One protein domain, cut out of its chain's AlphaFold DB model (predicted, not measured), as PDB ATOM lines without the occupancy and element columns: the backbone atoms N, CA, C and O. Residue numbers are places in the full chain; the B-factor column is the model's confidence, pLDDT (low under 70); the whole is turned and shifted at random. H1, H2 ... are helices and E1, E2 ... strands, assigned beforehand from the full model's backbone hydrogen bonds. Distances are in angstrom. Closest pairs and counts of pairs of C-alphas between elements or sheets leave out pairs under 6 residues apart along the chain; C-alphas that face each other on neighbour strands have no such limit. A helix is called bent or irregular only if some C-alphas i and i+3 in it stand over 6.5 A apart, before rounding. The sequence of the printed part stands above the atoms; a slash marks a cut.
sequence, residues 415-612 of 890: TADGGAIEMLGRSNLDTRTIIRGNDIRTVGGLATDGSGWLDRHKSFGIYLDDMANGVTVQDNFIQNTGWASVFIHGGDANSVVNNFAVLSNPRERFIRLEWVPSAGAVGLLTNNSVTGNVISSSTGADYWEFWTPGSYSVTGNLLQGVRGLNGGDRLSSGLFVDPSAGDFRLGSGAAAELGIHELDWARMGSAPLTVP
ATOM      1  N   THR A 415     239.619 156.230 255.570       96.94
ATOM      2  CA  THR A 415     239.182 154.940 255.001       96.94
ATOM      3  C   THR A 415     238.917 153.909 256.101       96.94
ATOM      4  O   THR A 415     239.275 154.125 257.260       96.94
ATOM      5  N   ALA A 416     238.296 152.785 255.748       96.69
ATOM      6  CA  ALA A 416     238.053 151.645 256.632       96.69
ATOM      7  C   ALA A 416     238.567 150.335 256.003       96.69
ATOM      8  O   ALA A 416     239.101 150.342 254.889       96.69
ATOM      9  N   ASP A 417     238.421 149.232 256.743       95.75
ATOM     10  CA  ASP A 417     238.866 147.879 256.375       95.75
ATOM     11  C   ASP A 417     240.373 147.839 256.091       95.75
ATOM     12  O   ASP A 417     240.858 147.773 254.953       95.75
ATOM     13  N   GLY A 418     241.126 148.022 257.173       96.94
ATOM     14  CA  GLY A 418     242.574 148.124 257.134       96.94
ATOM     15  C   GLY A 418     243.189 148.257 258.520       96.94
ATOM     16  O   GLY A 418     242.492 148.310 259.532       96.94
ATOM     17  N   GLY A 419     244.513 148.337 258.574       97.38
ATOM     18  CA  GLY A 419     245.225 148.581 259.820       97.38
ATOM     19  C   GLY A 419     246.451 149.461 259.649       97.38
ATOM     20  O   GLY A 419     246.843 149.785 258.525       97.38
ATOM     21  N   ALA A 420     247.059 149.844 260.774       98.75
ATOM     22  CA  ALA A 420     248.340 150.548 260.741       98.75
ATOM     23  C   ALA A 420     249.396 149.680 260.045       98.75
ATOM     24  O   ALA A 420     250.118 150.168 259.176       98.75
ATOM     25  N   ILE A 421     249.412 148.384 260.372       98.94
ATOM     26  CA  ILE A 421     250.097 147.341 259.610       98.94
ATOM     27  C   ILE A 421     249.038 146.359 259.117       98.94
ATOM     28  O   ILE A 421     248.286 145.807 259.914       98.94
ATOM     29  N   GLU A 422     248.969 146.141 257.811       98.69
ATOM     30  CA  GLU A 422     248.047 145.192 257.198       98.69
ATOM     31  C   GLU A 422     248.801 144.172 256.349       98.69
ATOM     32  O   GLU A 422     249.778 144.501 255.672       98.69
ATOM     33  N   MET A 423     248.327 142.929 256.381       98.25
ATOM     34  CA  MET A 423     248.843 141.839 255.576       98.25
ATOM     35  C   MET A 423     247.715 140.961 255.040       98.25
ATOM     36  O   MET A 423     247.015 140.327 255.819       98.25
ATOM     37  N   LEU A 424     247.619 140.850 253.719       97.75
ATOM     38  CA  LEU A 424     246.719 139.942 253.010       97.75
ATOM     39  C   LEU A 424     247.488 138.687 252.583       97.75
ATOM     40  O   LEU A 424     248.610 138.822 252.099       97.75
ATOM     41  N   GLY A 425     246.887 137.495 252.688       96.19
ATOM     42  CA  GLY A 425     247.544 136.205 252.420       96.19
ATOM     43  C   GLY A 425     246.773 135.246 251.505       96.19
ATOM     44  O   GLY A 425     246.771 134.037 251.729       96.19
ATOM     45  N   ARG A 426     246.120 135.725 250.435       95.88
ATOM     46  CA  ARG A 426     245.171 134.894 249.661       95.88
ATOM     47  C   ARG A 426     245.765 133.694 248.918       95.88
ATOM     48  O   ARG A 426     245.010 132.869 248.412       95.88
ATOM     49  N   SER A 427     247.089 133.568 248.837       95.38
ATOM     50  CA  SER A 427     247.733 132.357 248.312       95.38
ATOM     51  C   SER A 427     247.800 131.202 249.314       95.38
ATOM     52  O   SER A 427     248.199 130.114 248.910       95.38
ATOM     53  N   ASN A 428     247.381 131.403 250.571       94.38
ATOM     54  CA  ASN A 428     247.346 130.370 251.609       94.38
ATOM     55  C   ASN A 428     248.711 129.671 251.789       94.38
ATOM     56  O   ASN A 428     248.823 128.445 251.747       94.38
ATOM     57  N   LEU A 429     249.769 130.470 251.945       96.12
ATOM     58  CA  LEU A 429     251.148 130.010 252.114       96.12
ATOM     59  C   LEU A 429     251.711 130.521 253.432       96.12
ATOM     60  O   LEU A 429     251.477 131.673 253.783       96.12
ATOM     61  N   ASP A 430     252.497 129.687 254.113       97.25
ATOM     62  CA  ASP A 430     253.314 130.127 255.244       97.25
ATOM     63  C   ASP A 430     254.308 131.194 254.770       97.25
ATOM     64  O   ASP A 430     255.211 130.940 253.962       97.25
ATOM     65  N   THR A 431     254.107 132.409 255.263       97.44
ATOM     66  CA  THR A 431     254.891 133.568 254.850       97.44
ATOM     67  C   THR A 431     256.146 133.760 255.686       97.44
ATOM     68  O   THR A 431     257.048 134.472 255.246       97.44
ATOM     69  N   ARG A 432     256.239 133.140 256.870       98.38
ATOM     70  CA  ARG A 432     257.330 133.355 257.838       98.38
ATOM     71  C   ARG A 432     257.575 134.845 258.131       98.38
ATOM     72  O   ARG A 432     258.711 135.273 258.335       98.38
ATOM     73  N   THR A 433     256.511 135.649 258.088       98.69
ATOM     74  CA  THR A 433     256.568 137.100 258.313       98.69
ATOM     75  C   THR A 433     256.690 137.394 259.804       98.69
ATOM     76  O   THR A 433     256.031 136.760 260.628       98.69
ATOM     77  N   ILE A 434     257.506 138.385 260.161       98.94
ATOM     78  CA  ILE A 434     257.684 138.837 261.544       98.94
ATOM     79  C   ILE A 434     257.273 140.304 261.641       98.94
ATOM     80  O   ILE A 434     257.819 141.151 260.937       98.94
ATOM     81  N   ILE A 435     256.350 140.611 262.547       98.94
ATOM     82  CA  ILE A 435     255.929 141.971 262.893       98.94
ATOM     83  C   ILE A 435     256.282 142.189 264.361       98.94
ATOM     84  O   ILE A 435     255.610 141.641 265.241       98.94
ATOM     85  N   ARG A 436     257.347 142.954 264.639       98.88
ATOM     86  CA  ARG A 436     257.851 143.090 266.008       98.88
ATOM     87  C   ARG A 436     258.292 144.460 266.480       98.88
ATOM     88  O   ARG A 436     258.837 145.237 265.712       98.88
ATOM     89  N   GLY A 437     258.158 144.739 267.771       98.56
ATOM     90  CA  GLY A 437     258.765 145.939 268.347       98.56
ATOM     91  C   GLY A 437     258.181 147.250 267.824       98.56
ATOM     92  O   GLY A 437     258.849 148.263 267.952       98.56
ATOM     93  N   ASN A 438     257.012 147.263 267.173       98.94
ATOM     94  CA  ASN A 438     256.444 148.479 266.583       98.94
ATOM     95  C   ASN A 438     255.636 149.278 267.625       98.94
ATOM     96  O   ASN A 438     255.004 148.690 268.500       98.94
ATOM     97  N   ASP A 439     255.630 150.607 267.498       98.81
ATOM     98  CA  ASP A 439     254.812 151.544 268.286       98.81
ATOM     99  C   ASP A 439     253.638 152.039 267.433       98.81
ATOM    100  O   ASP A 439     253.819 152.882 266.549       98.81
ATOM    101  N   ILE A 440     252.447 151.485 267.666       98.88
ATOM    102  CA  ILE A 440     251.229 151.758 266.895       98.88
ATOM    103  C   ILE A 440     250.241 152.523 267.765       98.88
ATOM    104  O   ILE A 440     249.738 151.991 268.759       98.88
ATOM    105  N   ARG A 441     249.904 153.754 267.371       97.44
ATOM    106  CA  ARG A 441     248.963 154.588 268.128       97.44
ATOM    107  C   ARG A 441     247.966 155.299 267.236       97.44
ATOM    108  O   ARG A 441     248.309 155.772 266.159       97.44
ATOM    109  N   THR A 442     246.738 155.416 267.733       95.38
ATOM    110  CA  THR A 442     245.652 156.164 267.084       95.38
ATOM    111  C   THR A 442     245.396 155.663 265.666       95.38
ATOM    112  O   THR A 442     245.821 156.242 264.667       95.38
ATOM    113  N   VAL A 443     244.677 154.548 265.582       97.31
ATOM    114  CA  VAL A 443     244.214 154.003 264.304       97.31
ATOM    115  C   VAL A 443     242.743 154.357 264.133       97.31
ATOM    116  O   VAL A 443     241.919 154.000 264.975       97.31
ATOM    117  N   GLY A 444     242.443 155.089 263.059       95.69
ATOM    118  CA  GLY A 444     241.131 155.633 262.722       95.69
ATOM    119  C   GLY A 444     240.132 154.568 262.279       95.69
ATOM    120  O   GLY A 444     239.797 153.683 263.052       95.69
ATOM    121  N   GLY A 445     239.620 154.657 261.057       96.12
ATOM    122  CA  GLY A 445     238.587 153.791 260.489       96.12
ATOM    123  C   GLY A 445     237.330 154.590 260.188       96.12
ATOM    124  O   GLY A 445     236.483 154.749 261.062       96.12
ATOM    125  N   LEU A 446     237.196 155.092 258.964       96.56
ATOM    126  CA  LEU A 446     236.052 155.899 258.554       96.56
ATOM    127  C   LEU A 446     235.290 155.224 257.417       96.56
ATOM    128  O   LEU A 446     235.810 155.072 256.313       96.56
ATOM    129  N   ALA A 447     234.037 154.880 257.692       96.56
ATOM    130  CA  ALA A 447     233.083 154.335 256.734       96.56
ATOM    131  C   ALA A 447     231.768 155.125 256.791       96.56
ATOM    132  O   ALA A 447     231.587 156.034 257.609       96.56
ATOM    133  N   THR A 448     230.829 154.756 255.937       95.00
ATOM    134  CA  THR A 448     229.426 155.132 256.065       95.00
ATOM    135  C   THR A 448     228.548 153.896 255.947       95.00
ATOM    136  O   THR A 448     228.929 152.873 255.380       95.00
ATOM    137  N   ASP A 449     227.332 153.994 256.455       86.12
ATOM    138  CA  ASP A 449     226.247 153.103 256.078       86.12
ATOM    139  C   ASP A 449     225.049 153.922 255.581       86.12
ATOM    140  O   ASP A 449     225.083 155.152 255.517       86.12
ATOM    141  N   GLY A 450     223.966 153.242 255.196       79.12
ATOM    142  CA  GLY A 450     222.736 153.910 254.765       79.12
ATOM    143  C   GLY A 450     222.094 154.818 255.829       79.12
ATOM    144  O   GLY A 450     221.125 155.501 255.508       79.12
ATOM    145  N   SER A 451     222.600 154.822 257.069       86.12
ATOM    146  CA  SER A 451     222.131 155.646 258.187       86.12
ATOM    147  C   SER A 451     223.071 156.805 258.552       86.12
ATOM    148  O   SER A 451     222.612 157.772 259.159       86.12
ATOM    149  N   GLY A 452     224.348 156.767 258.155       90.12
ATOM    150  CA  GLY A 452     225.282 157.877 258.348       90.12
ATOM    151  C   GLY A 452     226.748 157.463 258.460       90.12
ATOM    152  O   GLY A 452     227.166 156.417 257.971       90.12
ATOM    153  N   TRP A 453     227.552 158.323 259.088       94.62
ATOM    154  CA  TRP A 453     228.982 158.093 259.301       94.62
ATOM    155  C   TRP A 453     229.247 157.040 260.375       94.62
ATOM    156  O   TRP A 453     228.664 157.072 261.460       94.62
ATOM    157  N   LEU A 454     230.207 156.165 260.093       95.19
ATOM    158  CA  LEU A 454     230.716 155.160 261.011       95.19
ATOM    159  C   LEU A 454     232.161 155.498 261.365       95.19
ATOM    160  O   LEU A 454     233.062 155.368 260.538       95.19
ATOM    161  N   ASP A 455     232.362 155.927 262.607       93.25
ATOM    162  CA  ASP A 455     233.685 156.200 263.162       93.25
ATOM    163  C   ASP A 455     234.307 154.940 263.775       93.25
ATOM    164  O   ASP A 455     233.598 154.071 264.309       93.25
ATOM    165  N   ARG A 456     235.639 154.857 263.697       93.19
ATOM    166  CA  ARG A 456     236.449 153.711 264.135       93.19
ATOM    167  C   ARG A 456     235.913 152.377 263.621       93.19
ATOM    168  O   ARG A 456     235.768 151.403 264.364       93.19
ATOM    169  N   HIS A 457     235.531 152.373 262.350       95.81
ATOM    170  CA  HIS A 457     234.918 151.245 261.668       95.81
ATOM    171  C   HIS A 457     235.970 150.382 260.969       95.81
ATOM    172  O   HIS A 457     236.790 150.911 260.220       95.81
ATOM    173  N   LYS A 458     235.910 149.058 261.186       95.94
ATOM    174  CA  LYS A 458     236.757 148.047 260.524       95.94
ATOM    175  C   LYS A 458     238.233 148.445 260.461       95.94
ATOM    176  O   LYS A 458     238.849 148.426 259.402       95.94
ATOM    177  N   SER A 459     238.788 148.869 261.583       96.38
ATOM    178  CA  SER A 459     240.179 149.297 261.646       96.38
ATOM    179  C   SER A 459     240.914 148.626 262.789       96.38
ATOM    180  O   SER A 459     240.337 148.361 263.853       96.38
ATOM    181  N   PHE A 460     242.195 148.348 262.554       98.31
ATOM    182  CA  PHE A 460     242.983 147.493 263.431       98.31
ATOM    183  C   PHE A 460     244.404 148.019 263.628       98.31
ATOM    184  O   PHE A 460     244.960 148.667 262.745       98.31
ATOM    185  N   GLY A 461     245.028 147.727 264.768       98.62
ATOM    186  CA  GLY A 461     246.461 147.994 264.932       98.62
ATOM    187  C   GLY A 461     247.271 147.188 263.915       98.62
ATOM    188  O   GLY A 461     247.918 147.745 263.026       98.62
ATOM    189  N   ILE A 462     247.149 145.867 264.013       98.94
ATOM    190  CA  ILE A 462     247.732 144.889 263.097       98.94
ATOM    191  C   ILE A 462     246.596 144.046 262.513       98.94
ATOM    192  O   ILE A 462     245.882 143.360 263.245       98.94
ATOM    193  N   TYR A 463     246.426 144.105 261.195       98.81
ATOM    194  CA  TYR A 463     245.415 143.344 260.470       98.81
ATOM    195  C   TYR A 463     246.068 142.219 259.666       98.81
ATOM    196  O   TYR A 463     246.675 142.468 258.625       98.81
ATOM    197  N   LEU A 464     245.935 140.987 260.148       98.69
ATOM    198  CA  LEU A 464     246.209 139.779 259.377       98.69
ATOM    199  C   LEU A 464     244.929 139.435 258.601       98.69
ATOM    200  O   LEU A 464     244.065 138.702 259.084       98.69
ATOM    201  N   ASP A 465     244.794 140.076 257.443       97.00
ATOM    202  CA  ASP A 465     243.692 139.940 256.490       97.00
ATOM    203  C   ASP A 465     243.732 138.556 255.809       97.00
ATOM    204  O   ASP A 465     244.636 137.751 256.051       97.00
ATOM    205  N   ASP A 466     242.729 138.274 254.975       95.88
ATOM    206  CA  ASP A 466     242.352 136.952 254.482       95.88
ATOM    207  C   ASP A 466     243.536 135.992 254.310       95.88
ATOM    208  O   ASP A 466     244.361 136.148 253.401       95.88
ATOM    209  N   MET A 467     243.551 134.941 255.136       95.12
ATOM    210  CA  MET A 467     244.475 133.807 255.015       95.12
ATOM    211  C   MET A 467     245.965 134.181 255.120       95.12
ATOM    212  O   MET A 467     246.824 133.499 254.560       95.12
ATOM    213  N   ALA A 468     246.307 135.248 255.845       97.31
ATOM    214  CA  ALA A 468     247.681 135.461 256.285       97.31
ATOM    215  C   ALA A 468     248.120 134.303 257.203       97.31
ATOM    216  O   ALA A 468     247.503 134.058 258.240       97.31
ATOM    217  N   ASN A 469     249.177 133.586 256.803       97.75
ATOM    218  CA  ASN A 469     249.660 132.387 257.491       97.75
ATOM    219  C   ASN A 469     251.119 132.537 257.938       97.75
ATOM    220  O   ASN A 469     251.936 133.173 257.254       97.75
ATOM    221  N   GLY A 470     251.456 131.872 259.045       98.25
ATOM    222  CA  GLY A 470     252.817 131.779 259.575       98.25
ATOM    223  C   GLY A 470     253.398 133.116 260.031       98.25
ATOM    224  O   GLY A 470     254.608 133.335 259.948       98.25
ATOM    225  N   VAL A 471     252.539 134.044 260.460       98.88
ATOM    226  CA  VAL A 471     252.953 135.371 260.915       98.88
ATOM    227  C   VAL A 471     253.227 135.351 262.417       98.88
ATOM    228  O   VAL A 471     252.390 134.922 263.212       98.88
ATOM    229  N   THR A 472     254.387 135.866 262.818       98.94
ATOM    230  CA  THR A 472     254.715 136.130 264.225       98.94
ATOM    231  C   THR A 472     254.529 137.612 264.528       98.94
ATOM    232  O   THR A 472     255.254 138.455 264.003       98.94
ATOM    233  N   VAL A 473     253.566 137.928 265.389       98.94
ATOM    234  CA  VAL A 473     253.274 139.267 265.903       98.94
ATOM    235  C   VAL A 473     253.767 139.340 267.343       98.94
ATOM    236  O   VAL A 473     253.153 138.755 268.237       98.94
ATOM    237  N   GLN A 474     254.876 140.040 267.582       98.81
ATOM    238  CA  GLN A 474     255.505 140.043 268.902       98.81
ATOM    239  C   GLN A 474     256.049 141.389 269.366       98.81
ATOM    240  O   GLN A 474     256.478 142.196 268.560       98.81
ATOM    241  N   ASP A 475     256.096 141.632 270.670       98.75
ATOM    242  CA  ASP A 475     256.799 142.792 271.244       98.75
ATOM    243  C   ASP A 475     256.281 144.162 270.750       98.75
ATOM    244  O   ASP A 475     257.005 145.155 270.783       98.75
ATOM    245  N   ASN A 476     255.051 144.249 270.230       98.94
ATOM    246  CA  ASN A 476     254.494 145.510 269.733       98.94
ATOM    247  C   ASN A 476     253.750 146.252 270.849       98.94
ATOM    248  O   ASN A 476     253.025 145.633 271.631       98.94
ATOM    249  N   PHE A 477     253.857 147.580 270.865       98.88
ATOM    250  CA  PHE A 477     252.959 148.439 271.629       98.88
ATOM    251  C   PHE A 477     251.816 148.925 270.737       98.88
ATOM    252  O   PHE A 477     252.055 149.458 269.652       98.88
ATOM    253  N   ILE A 478     250.572 148.742 271.184       98.81
ATOM    254  CA  ILE A 478     249.370 149.073 270.413       98.81
ATOM    255  C   ILE A 478     248.380 149.836 271.293       98.81
ATOM    256  O   ILE A 478     247.964 149.367 272.351       98.81
ATOM    257  N   GLN A 479     247.960 151.015 270.851       97.44
ATOM    258  CA  GLN A 479     247.048 151.853 271.621       97.44
ATOM    259  C   GLN A 479     246.010 152.537 270.734       97.44
ATOM    260  O   GLN A 479     246.341 153.098 269.690       97.44
ATOM    261  N   ASN A 480     244.771 152.604 271.235       93.81
ATOM    262  CA  ASN A 480     243.713 153.462 270.695       93.81
ATOM    263  C   ASN A 480     243.377 153.132 269.228       93.81
ATOM    264  O   ASN A 480     243.527 153.962 268.328       93.81
ATOM    265  N   THR A 481     242.937 151.897 268.999       96.38
ATOM    266  CA  THR A 481     242.508 151.393 267.687       96.38
ATOM    267  C   THR A 481     240.978 151.358 267.561       96.38
ATOM    268  O   THR A 481     240.242 151.717 268.491       96.38
ATOM    269  N   GLY A 482     240.470 150.959 266.390       96.19
ATOM    270  CA  GLY A 482     239.032 150.860 266.158       96.19
ATOM    271  C   GLY A 482     238.411 149.598 266.739       96.19
ATOM    272  O   GLY A 482     237.873 149.621 267.843       96.19
ATOM    273  N   TRP A 483     238.413 148.510 265.975       97.12
ATOM    274  CA  TRP A 483     237.758 147.260 266.371       97.12
ATOM    275  C   TRP A 483     238.682 146.333 267.150       97.12
ATOM    276  O   TRP A 483     238.237 145.723 268.120       97.12
ATOM    277  N   ALA A 484     239.959 146.232 266.775       98.00
ATOM    278  CA  ALA A 484     240.906 145.436 267.545       98.00
ATOM    279  C   ALA A 484     242.361 145.895 267.417       98.00
ATOM    280  O   ALA A 484     242.783 146.373 266.365       98.00
ATOM    281  N   SER A 485     243.162 145.657 268.458       98.56
ATOM    282  CA  SER A 485     244.615 145.812 268.393       98.56
ATOM    283  C   SER A 485     245.220 144.847 267.371       98.56
ATOM    284  O   SER A 485     246.034 145.266 266.553       98.56
ATOM    285  N   VAL A 486     244.779 143.585 267.373       98.81
ATOM    286  CA  VAL A 486     245.161 142.555 266.402       98.81
ATOM    287  C   VAL A 486     243.909 141.854 265.874       98.81
ATOM    288  O   VAL A 486     243.060 141.411 266.652       98.81
ATOM    289  N   PHE A 487     243.797 141.724 264.554       98.62
ATOM    290  CA  PHE A 487     242.754 140.930 263.909       98.62
ATOM    291  C   PHE A 487     243.374 139.833 263.050       98.62
ATOM    292  O   PHE A 487     244.242 140.122 262.230       98.62
ATOM    293  N   ILE A 488     242.920 138.592 263.247       98.38
ATOM    294  CA  ILE A 488     243.243 137.452 262.388       98.38
ATOM    295  C   ILE A 488     241.971 137.012 261.660       98.38
ATOM    296  O   ILE A 488     241.014 136.546 262.292       98.38
ATOM    297  N   HIS A 489     241.970 137.177 260.339       97.00
ATOM    298  CA  HIS A 489     240.869 136.822 259.453       97.00
ATOM    299  C   HIS A 489     241.215 135.543 258.670       97.00
ATOM    300  O   HIS A 489     241.880 135.545 257.632       97.00
ATOM    301  N   GLY A 490     240.786 134.411 259.223       94.94
ATOM    302  CA  GLY A 490     241.183 133.066 258.830       94.94
ATOM    303  C   GLY A 490     242.606 132.767 259.279       94.94
ATOM    304  O   GLY A 490     243.000 133.107 260.387       94.94
ATOM    305  N   GLY A 491     243.379 132.129 258.412       94.44
ATOM    306  CA  GLY A 491     244.815 131.984 258.602       94.44
ATOM    307  C   GLY A 491     245.243 130.763 259.421       94.44
ATOM    308  O   GLY A 491     244.507 130.247 260.271       94.44
ATOM    309  N   ASP A 492     246.462 130.312 259.146       97.19
ATOM    310  CA  ASP A 492     247.106 129.155 259.762       97.19
ATOM    311  C   ASP A 492     248.423 129.533 260.449       97.19
ATOM    312  O   ASP A 492     249.219 130.307 259.914       97.19
ATOM    313  N   ALA A 493     248.670 128.941 261.618       97.88
ATOM    314  CA  ALA A 493     249.940 129.006 262.338       97.88
ATOM    315  C   ALA A 493     250.438 130.429 262.666       97.88
ATOM    316  O   ALA A 493     251.645 130.667 262.727       97.88
ATOM    317  N   ASN A 494     249.534 131.385 262.907       98.69
ATOM    318  CA  ASN A 494     249.926 132.712 263.387       98.69
ATOM    319  C   ASN A 494     250.131 132.719 264.909       98.69
ATOM    320  O   ASN A 494     249.415 132.048 265.660       98.69
ATOM    321  N   SER A 495     251.085 133.520 265.380       98.81
ATOM    322  CA  SER A 495     251.385 133.688 266.804       98.81
ATOM    323  C   SER A 495     251.352 135.155 267.210       98.81
ATOM    324  O   SER A 495     251.963 135.993 266.553       98.81
ATOM    325  N   VAL A 496     250.642 135.462 268.295       98.88
ATOM    326  CA  VAL A 496     250.528 136.797 268.893       98.88
ATOM    327  C   VAL A 496     251.038 136.722 270.331       98.88
ATOM    328  O   VAL A 496     250.336 136.221 271.215       98.88
ATOM    329  N   VAL A 497     252.264 137.196 270.563       98.69
ATOM    330  CA  VAL A 497     252.991 136.984 271.825       98.69
ATOM    331  C   VAL A 497     253.703 138.233 272.334       98.69
ATOM    332  O   VAL A 497     254.292 138.968 271.558       98.69
ATOM    333  N   ASN A 498     253.686 138.481 273.644       98.50
ATOM    334  CA  ASN A 498     254.406 139.598 274.272       98.50
ATOM    335  C   ASN A 498     254.058 140.990 273.703       98.50
ATOM    336  O   ASN A 498     254.876 141.900 273.712       98.50
ATOM    337  N   ASN A 499     252.835 141.186 273.202       98.88
ATOM    338  CA  ASN A 499     252.371 142.503 272.764       98.88
ATOM    339  C   ASN A 499     251.714 143.246 273.928       98.88
ATOM    340  O   ASN A 499     251.034 142.637 274.759       98.88
ATOM    341  N   PHE A 500     251.902 144.564 273.985       98.50
ATOM    342  CA  PHE A 500     251.317 145.428 275.006       98.50
ATOM    343  C   PHE A 500     250.209 146.262 274.372       98.50
ATOM    344  O   PHE A 500     250.457 147.022 273.438       98.50
ATOM    345  N   ALA A 501     248.992 146.139 274.892       98.25
ATOM    346  CA  ALA A 501     247.827 146.835 274.376       98.25
ATOM    347  C   ALA A 501     247.124 147.677 275.441       98.25
ATOM    348  O   ALA A 501     246.858 147.213 276.555       98.25
ATOM    349  N   VAL A 502     246.782 148.911 275.070       97.44
ATOM    350  CA  VAL A 502     246.007 149.837 275.903       97.44
ATOM    351  C   VAL A 502     244.684 150.146 275.214       97.44
ATOM    352  O   VAL A 502     244.622 150.945 274.276       97.44
ATOM    353  N   LEU A 503     243.623 149.513 275.713       96.38
ATOM    354  CA  LEU A 503     242.277 149.601 275.168       96.38
ATOM    355  C   LEU A 503     241.526 150.761 275.830       96.38
ATOM    356  O   LEU A 503     241.297 150.785 277.047       96.38
ATOM    357  N   SER A 504     241.140 151.742 275.021       91.69
ATOM    358  CA  SER A 504     240.478 152.971 275.500       91.69
ATOM    359  C   SER A 504     239.145 153.256 274.816       91.69
ATOM    360  O   SER A 504     238.370 154.097 275.267       91.69
ATOM    361  N   ASN A 505     238.835 152.512 273.759       89.62
ATOM    362  CA  ASN A 505     237.593 152.611 273.012       89.62
ATOM    363  C   ASN A 505     236.673 151.414 273.346       89.62
ATOM    364  O   ASN A 505     237.122 150.275 273.278       89.62
ATOM    365  N   PRO A 506     235.381 151.602 273.685       91.00
ATOM    366  CA  PRO A 506     234.480 150.493 274.040       91.00
ATOM    367  C   PRO A 506     234.291 149.419 272.951       91.00
ATOM    368  O   PRO A 506     233.931 148.276 273.257       91.00
ATOM    369  N   ARG A 507     234.516 149.769 271.677       92.06
ATOM    370  CA  ARG A 507     234.489 148.812 270.554       92.06
ATOM    371  C   ARG A 507     235.785 148.023 270.399       92.06
ATOM    372  O   ARG A 507     235.765 146.978 269.767       92.06
ATOM    373  N   GLU A 508     236.874 148.518 270.967       95.00
ATOM    374  CA  GLU A 508     238.197 147.944 270.801       95.00
ATOM    375  C   GLU A 508     238.318 146.637 271.587       95.00
ATOM    376  O   GLU A 508     237.903 146.523 272.746       95.00
ATOM    377  N   ARG A 509     238.884 145.635 270.929       97.06
ATOM    378  CA  ARG A 509     239.345 144.377 271.510       97.06
ATOM    379  C   ARG A 509     240.862 144.339 271.421       97.06
ATOM    380  O   ARG A 509     241.454 145.009 270.589       97.06
ATOM    381  N   PHE A 510     241.517 143.533 272.239       98.56
ATOM    382  CA  PHE A 510     242.903 143.192 271.947       98.56
ATOM    383  C   PHE A 510     242.968 142.256 270.737       98.56
ATOM    384  O   PHE A 510     243.686 142.539 269.784       98.56
ATOM    385  N   ILE A 511     242.180 141.177 270.756       98.31
ATOM    386  CA  ILE A 511     242.183 140.154 269.710       98.31
ATOM    387  C   ILE A 511     240.790 139.957 269.112       98.31
ATOM    388  O   ILE A 511     239.819 139.699 269.824       98.31
ATOM    389  N   ARG A 512     240.706 140.007 267.785       97.69
ATOM    390  CA  ARG A 512     239.551 139.523 267.023       97.69
ATOM    391  C   ARG A 512     239.966 138.296 266.215       97.69
ATOM    392  O   ARG A 512     241.039 138.302 265.618       97.69
ATOM    393  N   LEU A 513     239.122 137.265 266.200       97.25
ATOM    394  CA  LEU A 513     239.303 136.067 265.375       97.25
ATOM    395  C   LEU A 513     238.019 135.782 264.594       97.25
ATOM    396  O   LEU A 513     236.937 135.632 265.174       97.25
ATOM    397  N   GLU A 514     238.143 135.680 263.279       96.06
ATOM    398  CA  GLU A 514     237.020 135.447 262.370       96.06
ATOM    399  C   GLU A 514     237.486 134.576 261.205       96.06
ATOM    400  O   GLU A 514     238.630 134.691 260.794       96.06
ATOM    401  N   TRP A 515     236.649 133.674 260.691       95.25
ATOM    402  CA  TRP A 515     236.951 132.947 259.450       95.25
ATOM    403  C   TRP A 515     236.743 133.812 258.204       95.25
ATOM    404  O   TRP A 515     236.024 134.797 258.271       95.25
ATOM    405  N   VAL A 516     237.270 133.376 257.057       95.19
ATOM    406  CA  VAL A 516     237.032 133.999 255.742       95.19
ATOM    407  C   VAL A 516     235.961 133.205 254.975       95.19
ATOM    408  O   VAL A 516     236.293 132.195 254.341       95.19
ATOM    409  N   PRO A 517     234.679 133.625 254.949       92.94
ATOM    410  CA  PRO A 517     233.613 132.826 254.339       92.94
ATOM    411  C   PRO A 517     233.824 132.577 252.843       92.94
ATOM    412  O   PRO A 517     233.548 131.491 252.332       92.94
ATOM    413  N   SER A 518     234.346 133.577 252.128       92.50
ATOM    414  CA  SER A 518     234.594 133.506 250.684       92.50
ATOM    415  C   SER A 518     235.675 132.498 250.293       92.50
ATOM    416  O   SER A 518     235.735 132.111 249.129       92.50
ATOM    417  N   ALA A 519     236.510 132.055 251.240       92.06
ATOM    418  CA  ALA A 519     237.544 131.047 251.021       92.06
ATOM    419  C   ALA A 519     237.077 129.612 251.347       92.06
ATOM    420  O   ALA A 519     237.839 128.654 251.194       92.06
ATOM    421  N   GLY A 520     235.827 129.432 251.790       92.81
ATOM    422  CA  GLY A 520     235.304 128.128 252.191       92.81
ATOM    423  C   GLY A 520     236.088 127.528 253.364       92.81
ATOM    424  O   GLY A 520     236.474 128.233 254.291       92.81
ATOM    425  N   ALA A 521     236.336 126.216 253.331       91.38
ATOM    426  CA  ALA A 521     236.990 125.507 254.437       91.38
ATOM    427  C   ALA A 521     238.432 125.973 254.716       91.38
ATOM    428  O   ALA A 521     238.876 125.904 255.856       91.38
ATOM    429  N   VAL A 522     239.148 126.469 253.699       91.12
ATOM    430  CA  VAL A 522     240.516 127.003 253.853       91.12
ATOM    431  C   VAL A 522     240.518 128.322 254.636       91.12
ATOM    432  O   VAL A 522     241.503 128.659 255.277       91.12
ATOM    433  N   GLY A 523     239.393 129.041 254.648       93.19
ATOM    434  CA  GLY A 523     239.225 130.264 255.428       93.19
ATOM    435  C   GLY A 523     239.053 130.044 256.932       93.19
ATOM    436  O   GLY A 523     238.908 131.026 257.658       93.19
ATOM    437  N   LEU A 524     239.024 128.797 257.416       94.38
ATOM    438  CA  LEU A 524     238.931 128.499 258.845       94.38
ATOM    439  C   LEU A 524     240.266 128.755 259.555       94.38
ATOM    440  O   LEU A 524     241.329 128.372 259.074       94.38
ATOM    441  N   LEU A 525     240.184 129.334 260.755       95.56
ATOM    442  CA  LEU A 525     241.332 129.521 261.643       95.56
ATOM    443  C   LEU A 525     241.946 128.167 262.022       95.56
ATOM    444  O   LEU A 525     241.250 127.304 262.571       95.56
ATOM    445  N   THR A 526     243.250 128.014 261.804       95.75
ATOM    446  CA  THR A 526     243.988 126.788 262.130       95.75
ATOM    447  C   THR A 526     245.285 127.102 262.884       95.75
ATOM    448  O   THR A 526     245.989 128.043 262.560       95.75
ATOM    449  N   ASN A 527     245.590 126.356 263.949       96.75
ATOM    450  CA  ASN A 527     246.832 126.454 264.732       96.75
ATOM    451  C   ASN A 527     247.263 127.871 265.172       96.75
ATOM    452  O   ASN A 527     248.453 128.117 265.357       96.75
ATOM    453  N   ASN A 528     246.327 128.802 265.369       98.06
ATOM    454  CA  ASN A 528     246.676 130.161 265.796       98.06
ATOM    455  C   ASN A 528     246.881 130.227 267.321       98.06
ATOM    456  O   ASN A 528     246.223 129.520 268.089       98.06
ATOM    457  N   SER A 529     247.779 131.090 267.795       98.19
ATOM    458  CA  SER A 529     248.085 131.237 269.226       98.19
ATOM    459  C   SER A 529     248.140 132.698 269.658       98.19
ATOM    460  O   SER A 529     248.690 133.542 268.958       98.19
ATOM    461  N   VAL A 530     247.560 132.991 270.821       98.25
ATOM    462  CA  VAL A 530     247.528 134.324 271.432       98.25
ATOM    463  C   VAL A 530     247.855 134.175 272.914       98.25
ATOM    464  O   VAL A 530     246.992 133.808 273.720       98.25
ATOM    465  N   THR A 531     249.120 134.393 273.269       97.12
ATOM    466  CA  THR A 531     249.649 134.049 274.595       97.12
ATOM    467  C   THR A 531     250.621 135.084 275.135       97.12
ATOM    468  O   THR A 531     251.320 135.740 274.376       97.12
ATOM    469  N   GLY A 532     250.683 135.246 276.459       96.25
ATOM    470  CA  GLY A 532     251.693 136.106 277.082       96.25
ATOM    471  C   GLY A 532     251.601 137.571 276.652       96.25
ATOM    472  O   GLY A 532     252.629 138.207 276.471       96.25
ATOM    473  N   ASN A 533     250.402 138.108 276.420       98.44
ATOM    474  CA  ASN A 533     250.222 139.522 276.073       98.44
ATOM    475  C   ASN A 533     249.821 140.342 277.303       98.44
ATOM    476  O   ASN A 533     249.223 139.811 278.242       98.44
ATOM    477  N   VAL A 534     250.120 141.639 277.286       98.25
ATOM    478  CA  VAL A 534     249.777 142.590 278.352       98.25
ATOM    479  C   VAL A 534     248.636 143.467 277.874       98.25
ATOM    480  O   VAL A 534     248.772 144.184 276.888       98.25
ATOM    481  N   ILE A 535     247.500 143.418 278.564       97.88
ATOM    482  CA  ILE A 535     246.275 144.080 278.120       97.88
ATOM    483  C   ILE A 535     245.726 144.923 279.264       97.88
ATOM    484  O   ILE A 535     245.255 144.407 280.279       97.88
ATOM    485  N   SER A 536     245.759 146.237 279.080       96.31
ATOM    486  CA  SER A 536     245.114 147.187 279.978       96.31
ATOM    487  C   SER A 536     243.889 147.771 279.295       96.31
ATOM    488  O   SER A 536     243.992 148.300 278.193       96.31
ATOM    489  N   SER A 537     242.729 147.680 279.936       95.88
ATOM    490  CA  SER A 537     241.482 148.248 279.428       95.88
ATOM    491  C   SER A 537     240.898 149.235 280.426       95.88
ATOM    492  O   SER A 537     240.849 148.978 281.626       95.88
ATOM    493  N   SER A 538     240.417 150.366 279.919       94.56
ATOM    494  CA  SER A 538     239.638 151.340 280.699       94.56
ATOM    495  C   SER A 538     238.126 151.205 280.488       94.56
ATOM    496  O   SER A 538     237.347 151.902 281.133       94.56
ATOM    497  N   THR A 539     237.693 150.310 279.597       93.06
ATOM    498  CA  THR A 539     236.299 150.233 279.130       93.06
ATOM    499  C   THR A 539     235.501 149.126 279.811       93.06
ATOM    500  O   THR A 539     234.273 149.146 279.774       93.06
ATOM    501  N   GLY A 540     236.185 148.141 280.402       89.06
ATOM    502  CA  GLY A 540     235.571 146.935 280.957       89.06
ATOM    503  C   GLY A 540     235.034 145.953 279.910       89.06
ATOM    504  O   GLY A 540     234.555 144.886 280.287       89.06
ATOM    505  N   ALA A 541     235.113 146.282 278.614       92.75
ATOM    506  CA  ALA A 541     234.758 145.359 277.545       92.75
ATOM    507  C   ALA A 541     235.752 144.194 277.494       92.75
ATOM    508  O   ALA A 541     236.937 144.373 277.786       92.75
ATOM    509  N   ASP A 542     235.265 143.015 277.101       96.12
ATOM    510  CA  ASP A 542     236.102 141.831 276.900       96.12
ATOM    511  C   ASP A 542     237.259 142.145 275.949       96.12
ATOM    512  O   ASP A 542     237.089 142.882 274.982       96.12
ATOM    513  N   TYR A 543     238.443 141.580 276.195       97.12
ATOM    514  CA  TYR A 543     239.598 141.831 275.327       97.12
ATOM    515  C   TYR A 543     239.547 141.012 274.028       97.12
ATOM    516  O   TYR A 543     240.399 141.191 273.160       97.12
ATOM    517  N   TRP A 544     238.575 140.112 273.885       97.00
ATOM    518  CA  TRP A 544     238.457 139.203 272.753       97.00
ATOM    519  C   TRP A 544     237.111 139.327 272.049       97.00
ATOM    520  O   TRP A 544     236.098 139.697 272.643       97.00
ATOM    521  N   GLU A 545     237.096 138.931 270.783       96.25
ATOM    522  CA  GLU A 545     235.874 138.726 270.017       96.25
ATOM    523  C   GLU A 545     236.071 137.589 269.010       96.25
ATOM    524  O   GLU A 545     236.959 137.646 268.157       96.25
ATOM    525  N   PHE A 546     235.255 136.538 269.128       95.12
ATOM    526  CA  PHE A 546     235.371 135.320 268.324       95.12
ATOM    527  C   PHE A 546     234.076 135.076 267.555       95.12
ATOM    528  O   PHE A 546     233.024 134.862 268.158       95.12
ATOM    529  N   TRP A 547     234.161 135.076 266.228       90.12
ATOM    530  CA  TRP A 547     232.997 134.893 265.354       90.12
ATOM    531  C   TRP A 547     232.881 133.486 264.780       90.12
ATOM    532  O   TRP A 547     231.846 133.131 264.212       90.12
ATOM    533  N   THR A 548     233.925 132.661 264.892       81.44
ATOM    534  CA  THR A 548     233.930 131.341 264.252       81.44
ATOM    535  C   THR A 548     234.728 130.311 265.045       81.44
ATOM    536  O   THR A 548     235.806 130.625 265.558       81.44
ATOM    537  N   PRO A 549     234.224 129.066 265.153       78.38
ATOM    538  CA  PRO A 549     235.020 127.940 265.623       78.38
ATOM    539  C   PRO A 549     236.247 127.711 264.733       78.38
ATOM    540  O   PRO A 549     236.194 127.888 263.519       78.38
ATOM    541  N   GLY A 550     237.345 127.275 265.332       86.00
ATOM    542  CA  GLY A 550     238.589 126.958 264.639       86.00
ATOM    543  C   GLY A 550     239.591 126.345 265.607       86.00
ATOM    544  O   GLY A 550     239.289 126.176 266.791       86.00
ATOM    545  N   SER A 551     240.778 126.006 265.112       93.19
ATOM    546  CA  SER A 551     241.885 125.585 265.972       93.19
ATOM    547  C   SER A 551     242.705 126.814 266.354       93.19
ATOM    548  O   SER A 551     243.436 127.367 265.533       93.19
ATOM    549  N   TYR A 552     242.548 127.274 267.592       95.06
ATOM    550  CA  TYR A 552     243.367 128.338 268.161       95.06
ATOM    551  C   TYR A 552     243.429 128.246 269.686       95.06
ATOM    552  O   TYR A 552     242.564 127.649 270.326       95.06
ATOM    553  N   SER A 553     244.454 128.861 270.274       95.50
ATOM    554  CA  SER A 553     244.619 128.985 271.723       95.50
ATOM    555  C   SER A 553     244.732 130.449 272.130       95.50
ATOM    556  O   SER A 553     245.475 131.217 271.526       95.50
ATOM    557  N   VAL A 554     243.987 130.835 273.166       97.00
ATOM    558  CA  VAL A 554     244.056 132.168 273.771       97.00
ATOM    559  C   VAL A 554     244.160 131.973 275.278       97.00
ATOM    560  O   VAL A 554     243.203 131.513 275.897       97.00
ATOM    561  N   THR A 555     245.332 132.212 275.864       96.56
ATOM    562  CA  THR A 555     245.597 131.906 277.283       96.56
ATOM    563  C   THR A 555     246.865 132.594 277.778       96.56
ATOM    564  O   THR A 555     247.688 133.017 276.972       96.56
ATOM    565  N   GLY A 556     247.074 132.670 279.092       95.50
ATOM    566  CA  GLY A 556     248.332 133.165 279.653       95.50
ATOM    567  C   GLY A 556     248.536 134.661 279.451       95.50
ATOM    568  O   GLY A 556     249.680 135.101 279.394       95.50
ATOM    569  N   ASN A 557     247.464 135.441 279.285       97.38
ATOM    570  CA  ASN A 557     247.566 136.891 279.126       97.38
ATOM    571  C   ASN A 557     247.510 137.587 280.491       97.38
ATOM    572  O   ASN A 557     246.819 137.139 281.410       97.38
ATOM    573  N   LEU A 558     248.231 138.698 280.614       97.25
ATOM    574  CA  LEU A 558     248.269 139.538 281.801       97.25
ATOM    575  C   LEU A 558     247.328 140.730 281.618       97.25
ATOM    576  O   LEU A 558     247.486 141.525 280.694       97.25
ATOM    577  N   LEU A 559     246.344 140.859 282.503       97.19
ATOM    578  CA  LEU A 559     245.177 141.709 282.286       97.19
ATOM    579  C   LEU A 559     244.976 142.724 283.415       97.19
ATOM    580  O   LEU A 559     245.141 142.400 284.592       97.19
ATOM    581  N   GLN A 560     244.522 143.926 283.061       95.62
ATOM    582  CA  GLN A 560     244.036 144.946 283.994       95.62
ATOM    583  C   GLN A 560     242.793 145.632 283.428       95.62
ATOM    584  O   GLN A 560     242.753 145.991 282.257       95.62
ATOM    585  N   GLY A 561     241.781 145.841 284.276       94.69
ATOM    586  CA  GLY A 561     240.549 146.551 283.898       94.69
ATOM    587  C   GLY A 561     239.647 145.800 282.909       94.69
ATOM    588  O   GLY A 561     238.695 146.366 282.381       94.69
ATOM    589  N   VAL A 562     239.920 144.514 282.690       95.19
ATOM    590  CA  VAL A 562     239.121 143.572 281.900       95.19
ATOM    591  C   VAL A 562     239.112 142.214 282.602       95.19
ATOM    592  O   VAL A 562     240.012 141.910 283.387       95.19
ATOM    593  N   ARG A 563     238.087 141.396 282.352       95.25
ATOM    594  CA  ARG A 563     238.024 140.022 282.870       95.25
ATOM    595  C   ARG A 563     238.881 139.064 282.035       95.25
ATOM    596  O   ARG A 563     239.103 139.301 280.852       95.25
ATOM    597  N   GLY A 564     239.298 137.952 282.638       95.69
ATOM    598  CA  GLY A 564     239.933 136.842 281.917       95.69
ATOM    599  C   GLY A 564     238.950 136.061 281.044       95.69
ATOM    600  O   GLY A 564     237.758 135.971 281.364       95.69
ATOM    601  N   LEU A 565     239.460 135.485 279.955       95.69
ATOM    602  CA  LEU A 565     238.719 134.570 279.085       95.69
ATOM    603  C   LEU A 565     238.593 133.193 279.736       95.69
ATOM    604  O   LEU A 565     237.522 132.586 279.712       95.69
ATOM    605  N   ASN A 566     239.687 132.698 280.312       91.06
ATOM    606  CA  ASN A 566     239.759 131.392 280.961       91.06
ATOM    607  C   ASN A 566     240.725 131.410 282.159       91.06
ATOM    608  O   ASN A 566     241.335 132.430 282.469       91.06
ATOM    609  N   GLY A 567     240.855 130.272 282.851       86.81
ATOM    610  CA  GLY A 567     241.692 130.149 284.051       86.81
ATOM    611  C   GLY A 567     243.205 130.260 283.821       86.81
ATOM    612  O   GLY A 567     243.949 130.218 284.795       86.81
ATOM    613  N   GLY A 568     243.663 130.367 282.571       90.94
ATOM    614  CA  GLY A 568     245.066 130.604 282.240       90.94
ATOM    615  C   GLY A 568     245.455 132.082 282.186       90.94
ATOM    616  O   GLY A 568     246.643 132.378 282.252       90.94
ATOM    617  N   ASP A 569     244.500 133.012 282.086       96.38
ATOM    618  CA  ASP A 569     244.800 134.447 282.158       96.38
ATOM    619  C   ASP A 569     245.016 134.900 283.609       96.38
ATOM    620  O   ASP A 569     244.418 134.367 284.548       96.38
ATOM    621  N   ARG A 570     245.828 135.944 283.799       95.38
ATOM    622  CA  ARG A 570     246.125 136.514 285.115       95.38
ATOM    623  C   ARG A 570     245.685 137.964 285.201       95.38
ATOM    624  O   ARG A 570     246.134 138.809 284.436       95.38
ATOM    625  N   LEU A 571     244.863 138.271 286.199       94.56
ATOM    626  CA  LEU A 571     244.537 139.648 286.562       94.56
ATOM    627  C   LEU A 571     245.664 140.238 287.427       94.56
ATOM    628  O   LEU A 571     246.133 139.589 288.363       94.56
ATOM    629  N   SER A 572     246.074 141.470 287.143       92.62
ATOM    630  CA  SER A 572     247.036 142.235 287.944       92.62
ATOM    631  C   SER A 572     246.648 143.713 287.969       92.62
ATOM    632  O   SER A 572     245.971 144.219 287.076       92.62
ATOM    633  N   SER A 573     247.094 144.427 288.999       89.62
ATOM    634  CA  SER A 573     247.105 145.893 289.037       89.62
ATOM    635  C   SER A 573     248.511 146.416 288.752       89.62
ATOM    636  O   SER A 573     249.480 145.701 289.007       89.62
ATOM    637  N   GLY A 574     248.624 147.656 288.274       87.62
ATOM    638  CA  GLY A 574     249.917 148.307 288.048       87.62
ATOM    639  C   GLY A 574     250.706 147.678 286.902       87.62
ATOM    640  O   GLY A 574     251.909 147.472 287.035       87.62
ATOM    641  N   LEU A 575     250.037 147.323 285.795       93.56
ATOM    642  CA  LEU A 575     250.725 146.747 284.629       93.56
ATOM    643  C   LEU A 575     251.820 147.660 284.084       93.56
ATOM    644  O   LEU A 575     252.849 147.159 283.646       93.56
ATOM    645  N   PHE A 576     251.598 148.972 284.149       94.81
ATOM    646  CA  PHE A 576     252.488 149.994 283.612       94.81
ATOM    647  C   PHE A 576     252.954 150.964 284.700       94.81
ATOM    648  O   PHE A 576     252.211 151.200 285.657       94.81
ATOM    649  N   VAL A 577     254.158 151.525 284.540       93.38
ATOM    650  CA  VAL A 577     254.800 152.445 285.499       93.38
ATOM    651  C   VAL A 577     254.003 153.739 285.682       93.38
ATOM    652  O   VAL A 577     253.610 154.053 286.804       93.38
ATOM    653  N   ASP A 578     253.752 154.479 284.599       91.12
ATOM    654  CA  ASP A 578     252.950 155.707 284.622       91.12
ATOM    655  C   ASP A 578     252.240 155.920 283.273       91.12
ATOM    656  O   ASP A 578     252.615 156.780 282.467       91.12
ATOM    657  N   PRO A 579     251.173 155.148 283.002       91.12
ATOM    658  CA  PRO A 579     250.448 155.248 281.741       91.12
ATOM    659  C   PRO A 579     249.783 156.621 281.545       91.12
ATOM    660  O   PRO A 579     249.490 156.994 280.411       91.12
ATOM    661  N   SER A 580     249.558 157.388 282.621       88.62
ATOM    662  CA  SER A 580     248.981 158.735 282.541       88.62
ATOM    663  C   SER A 580     249.968 159.767 281.991       88.62
ATOM    664  O   SER A 580     249.557 160.685 281.284       88.62
ATOM    665  N   ALA A 581     251.265 159.564 282.238       90.94
ATOM    666  CA  ALA A 581     252.359 160.315 281.629       90.94
ATOM    667  C   ALA A 581     252.842 159.716 280.291       90.94
ATOM    668  O   ALA A 581     253.786 160.227 279.693       90.94
ATOM    669  N   GLY A 582     252.206 158.641 279.808       90.44
ATOM    670  CA  GLY A 582     252.603 157.929 278.591       90.44
ATOM    671  C   GLY A 582     253.763 156.942 278.773       90.44
ATOM    672  O   GLY A 582     254.311 156.473 277.775       90.44
ATOM    673  N   ASP A 583     254.132 156.617 280.016       92.06
ATOM    674  CA  ASP A 583     255.144 155.616 280.354       92.06
ATOM    675  C   ASP A 583     254.502 154.233 280.524       92.06
ATOM    676  O   ASP A 583     253.935 153.888 281.567       92.06
ATOM    677  N   PHE A 584     254.600 153.439 279.461       95.31
ATOM    678  CA  PHE A 584     254.036 152.094 279.373       95.31
ATOM    679  C   PHE A 584     255.060 150.986 279.645       95.31
ATOM    680  O   PHE A 584     254.816 149.834 279.290       95.31
ATOM    681  N   ARG A 585     256.190 151.299 280.292       94.44
ATOM    682  CA  ARG A 585     257.104 150.267 280.806       94.44
ATOM    683  C   ARG A 585     256.392 149.388 281.830       94.44
ATOM    684  O   ARG A 585     255.520 149.871 282.555       94.44
ATOM    685  N   LEU A 586     256.763 148.115 281.912       93.31
ATOM    686  CA  LEU A 586     256.173 147.146 282.828       93.31
ATOM    687  C   LEU A 586     256.395 147.538 284.293       93.31
ATOM    688  O   LEU A 586     257.520 147.720 284.752       93.31
ATOM    689  N   GLY A 587     255.299 147.603 285.048       87.56
ATOM    690  CA  GLY A 587     255.296 147.858 286.492       87.56
ATOM    691  C   GLY A 587     255.068 146.613 287.362       87.56
ATOM    692  O   GLY A 587     255.234 146.684 288.579       87.56
ATOM    693  N   SER A 588     254.687 145.470 286.773       72.12
ATOM    694  CA  SER A 588     254.245 144.277 287.516       72.12
ATOM    695  C   SER A 588     255.214 143.096 287.413       72.12
ATOM    696  O   SER A 588     255.569 142.656 286.322       72.12
ATOM    697  N   GLY A 589     255.556 142.496 288.559       72.81
ATOM    698  CA  GLY A 589     256.354 141.262 288.628       72.81
ATOM    699  C   GLY A 589     255.646 140.011 288.083       72.81
ATOM    700  O   GLY A 589     256.312 139.036 287.750       72.81
ATOM    701  N   ALA A 590     254.313 140.044 287.925       79.00
ATOM    702  CA  ALA A 590     253.528 138.935 287.370       79.00
ATOM    703  C   ALA A 590     253.838 138.646 285.888       79.00
ATOM    704  O   ALA A 590     253.537 137.557 285.404       79.00
ATOM    705  N   ALA A 591     254.437 139.612 285.183       86.19
ATOM    706  CA  ALA A 591     254.851 139.475 283.793       86.19
ATOM    707  C   ALA A 591     255.894 138.355 283.612       86.19
ATOM    708  O   ALA A 591     255.712 137.469 282.777       86.19
ATOM    709  N   ALA A 592     256.930 138.326 284.456       83.94
ATOM    710  CA  ALA A 592     258.026 137.366 284.333       83.94
ATOM    711  C   ALA A 592     257.564 135.904 284.481       83.94
ATOM    712  O   ALA A 592     258.059 135.022 283.782       83.94
ATOM    713  N   GLU A 593     256.578 135.642 285.346       85.44
ATOM    714  CA  GLU A 593     256.003 134.302 285.550       85.44
ATOM    715  C   GLU A 593     255.252 133.773 284.313       85.44
ATOM    716  O   GLU A 593     255.104 132.564 284.154       85.44
ATOM    717  N   LEU A 594     254.796 134.670 283.434       87.31
ATOM    718  CA  LEU A 594     254.125 134.350 282.170       87.31
ATOM    719  C   LEU A 594     255.082 134.395 280.963       87.31
ATOM    720  O   LEU A 594     254.632 134.273 279.827       87.31
ATOM    721  N   GLY A 595     256.390 134.579 281.190       90.00
ATOM    722  CA  GLY A 595     257.384 134.739 280.121       90.00
ATOM    723  C   GLY A 595     257.313 136.088 279.393       90.00
ATOM    724  O   GLY A 595     257.925 136.248 278.338       90.00
ATOM    725  N   ILE A 596     256.574 137.049 279.951       95.62
ATOM    726  CA  ILE A 596     256.423 138.402 279.413       95.62
ATOM    727  C   ILE A 596     257.657 139.222 279.792       95.62
ATOM    728  O   ILE A 596     258.118 139.169 280.938       95.62
ATOM    729  N   HIS A 597     258.176 139.996 278.843       94.75
ATOM    730  CA  HIS A 597     259.344 140.850 279.030       94.75
ATOM    731  C   HIS A 597     259.119 142.258 278.475       94.75
ATOM    732  O   HIS A 597     258.208 142.499 277.687       94.75
ATOM    733  N   GLU A 598     259.953 143.188 278.936       96.12
ATOM    734  CA  GLU A 598     259.890 144.602 278.565       96.12
ATOM    735  C   GLU A 598     260.118 144.821 277.064       96.12
ATOM    736  O   GLU A 598     260.903 144.102 276.441       96.12
ATOM    737  N   LEU A 599     259.466 145.844 276.504       96.81
ATOM    738  CA  LEU A 599     259.658 146.233 275.109       96.81
ATOM    739  C   LEU A 599     260.933 147.070 274.929       96.81
ATOM    740  O   LEU A 599     261.339 147.832 275.808       96.81
ATOM    741  N   ASP A 600     261.540 146.996 273.745       94.69
ATOM    742  CA  ASP A 600     262.682 147.843 273.382       94.69
ATOM    743  C   ASP A 600     262.213 149.227 272.891       94.69
ATOM    744  O   ASP A 600     262.253 149.565 271.702       94.69
ATOM    745  N   TRP A 601     261.727 150.031 273.837       92.12
ATOM    746  CA  TRP A 601     261.167 151.364 273.589       92.12
ATOM    747  C   TRP A 601     262.127 152.304 272.848       92.12
ATOM    748  O   TRP A 601     261.684 153.145 272.066       92.12
ATOM    749  N   ALA A 602     263.437 152.169 273.073       90.62
ATOM    750  CA  ALA A 602     264.451 153.050 272.494       90.62
ATOM    751  C   ALA A 602     264.622 152.851 270.979       90.62
ATOM    752  O   ALA A 602     265.045 153.772 270.277       90.62
ATOM    753  N   ARG A 603     264.288 151.664 270.461       89.62
ATOM    754  CA  ARG A 603     264.383 151.360 269.029       89.62
ATOM    755  C   ARG A 603     263.141 151.763 268.243       89.62
ATOM    756  O   ARG A 603     263.243 151.968 267.041       89.62
ATOM    757  N   MET A 604     261.982 151.910 268.882       92.50
ATOM    758  CA  MET A 604     260.726 152.266 268.213       92.50
ATOM    759  C   MET A 604     260.807 153.634 267.509       92.50
ATOM    760  O   MET A 604     260.811 154.684 268.152       92.50
ATOM    761  N   GLY A 605     260.823 153.621 266.175       88.50
ATOM    762  CA  GLY A 605     261.009 154.781 265.300       88.50
ATOM    763  C   GLY A 605     262.476 155.123 265.011       88.50
ATOM    764  O   GLY A 605     262.754 156.237 264.580       88.50
ATOM    765  N   SER A 606     263.413 154.208 265.280       84.38
ATOM    766  CA  SER A 606     264.852 154.410 265.094       84.38
ATOM    767  C   SER A 606     265.527 153.169 264.506       84.38
ATOM    768  O   SER A 606     265.258 152.034 264.899       84.38
ATOM    769  N   ALA A 607     266.446 153.375 263.565       81.88
ATOM    770  CA  ALA A 607     267.313 152.326 263.044       81.88
ATOM    771  C   ALA A 607     268.724 152.880 262.795       81.88
ATOM    772  O   ALA A 607     268.865 154.040 262.403       81.88
ATOM    773  N   PRO A 608     269.776 152.063 262.993       77.06
ATOM    774  CA  PRO A 608     271.135 152.480 262.699       77.06
ATOM    775  C   PRO A 608     271.290 152.723 261.198       77.06
ATOM    776  O   PRO A 608     270.887 151.883 260.384       77.06
ATOM    777  N   LEU A 609     271.902 153.860 260.871       80.62
ATOM    778  CA  LEU A 609     272.227 154.219 259.501       80.62
ATOM    779  C   LEU A 609     273.401 153.378 259.000       80.62
ATOM    780  O   LEU A 609     274.385 153.151 259.705       80.62
ATOM    781  N   THR A 610     273.281 152.920 257.765       80.38
ATOM    782  CA  THR A 610     274.247 152.080 257.058       80.38
ATOM    783  C   THR A 610     274.923 152.821 255.909       80.38
ATOM    784  O   THR A 610     276.018 152.438 255.499       80.38
ATOM    785  N   VAL A 611     274.304 153.893 255.405       75.38
ATOM    786  CA  VAL A 611     274.858 154.712 254.324       75.38
ATOM    787  C   VAL A 611     275.700 155.856 254.909       75.38
ATOM    788  O   VAL A 611     275.178 156.651 255.692       75.38
ATOM    789  N   PRO A 612     276.995 155.975 254.549       75.25
ATOM    790  CA  PRO A 612     277.836 157.090 254.985       75.25
ATOM    791  C   PRO A 612     277.283 158.444 254.536       75.25
ATOM    792  O   PRO A 612     276.595 158.526 253.523       75.25
TER     793      PRO A 612
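This is residues 415 to 612 of the 890 residues of the protein "Right-handed parallel beta-helix repeat-containing protein" of Azospirillum humicireducens (UniProt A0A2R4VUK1). The chain is wound in five stacked turns, a short solenoid in which E1 E2 E3, E6 E7 E8, E9 E10 E11, E12 E13 E14 and E15 E16 E17 each make one turn and pile up into three parallel sheets round a common core. The hairpin E4 E5 leaves the coil between its first two turns, the hairpin E18 E19 lies over the outer face of the sheet E3 E8 E11 E14 E17, and the free tail, residues 606 to 612, sticks out. The printed part has 198 residues, with nineteen named strands and two short named helices, H1 between E12 and E13 and H2 after E19; under half of the residues are in named elements, and the class is mostly strand. The whole is compact, with a radius of gyration of the C-alphas of 16.6 A and spans of 49 by 44 by 36 A.

Find C-alpha 418 at (242.574, 148.124, 257.134), where E1 begins and runs to residue 423; E2 follows at residues 434 to 436 and E3 at 439 to 443, 11.6 A long. Next come E4, residues 446 to 449, and E5, residues 452 to 455. The second turn holds E6, residues 459 to 464, 11.5 A, E7, 472 to 474, and E8, 477 to 479; the third holds E9, 484 to 489, 11.8 A, E10, 495 to 497, and E11, 500 to 503. Look then for E12, residues 509 to 514, the longest in space at 13.0 A from C-alpha 509 at (239.345, 144.377, 271.510), and for H1, residues 517 to 523, E13, 528 to 531, and E14, 534 to 537. E15, residues 544 to 546, E16, 552 to 555, and E17, 558 to 560, follow. Last come E18, residues 576 to 578, E19, 583 to 586, and H2, residues 590 to 593, ending at C-alpha 593, (256.003, 134.302, 285.550).

Begin with the twisted sheet E1 E6 E9 E12 E15, in that order and parallel; N 463 and O 421 of E6 and E1 are 2.8 A apart, and N 486 and O 510 of E9 and E12 are 2.8 A apart, within hydrogen-bond range. With the parallel sheet E3 E8 E11 E14 E17 it forms a sandwich, two sheets face to face, 10.4 A centre to centre, their strands at 62 degrees; the closest C-alphas of E8 and E9 are Ile 478 and Ser 485, 6.1 A. In that second sheet N 501 and O 534 of E11 and E14 are 2.8 A apart. The third sheet is E2 E7 E10 E13 E16, also parallel, with N 473 and O 495 of E7 and E10 at 2.8 A; E10 runs on into E11 at 86 degrees. In the hairpin E4 and E5, N 454 and O 447 are 2.8 A apart; in the hairpin E18 and E19, N 577 and O 585 are 2.9 A apart. E19 and E11 are near each other, with 5 pairs of C-alphas within 10 A. The closest C-alphas of E17 and H2 are Leu 558 and Ala 591, 6.9 A. H1 is on none of the three sheets and is irregular, with C-alphas 518 and 521 9.2 A apart; 0 of its 3 O i to N i+4 pairs and 2 of its 4 O i to N i+3 pairs are within range, and H2 is too short for an O i to N i+4 pair.

The C-alphas farthest apart are those of Ser 451 and Pro 612, 55.8 A. The printed part has no cut. The link E17 to E18, with 15 residues, is long, and its residues 570 to 571 pair parallel with residues 558 to 559 of E17. The mean pLDDT of the printed part is 94.2, and no printed residue is under 70.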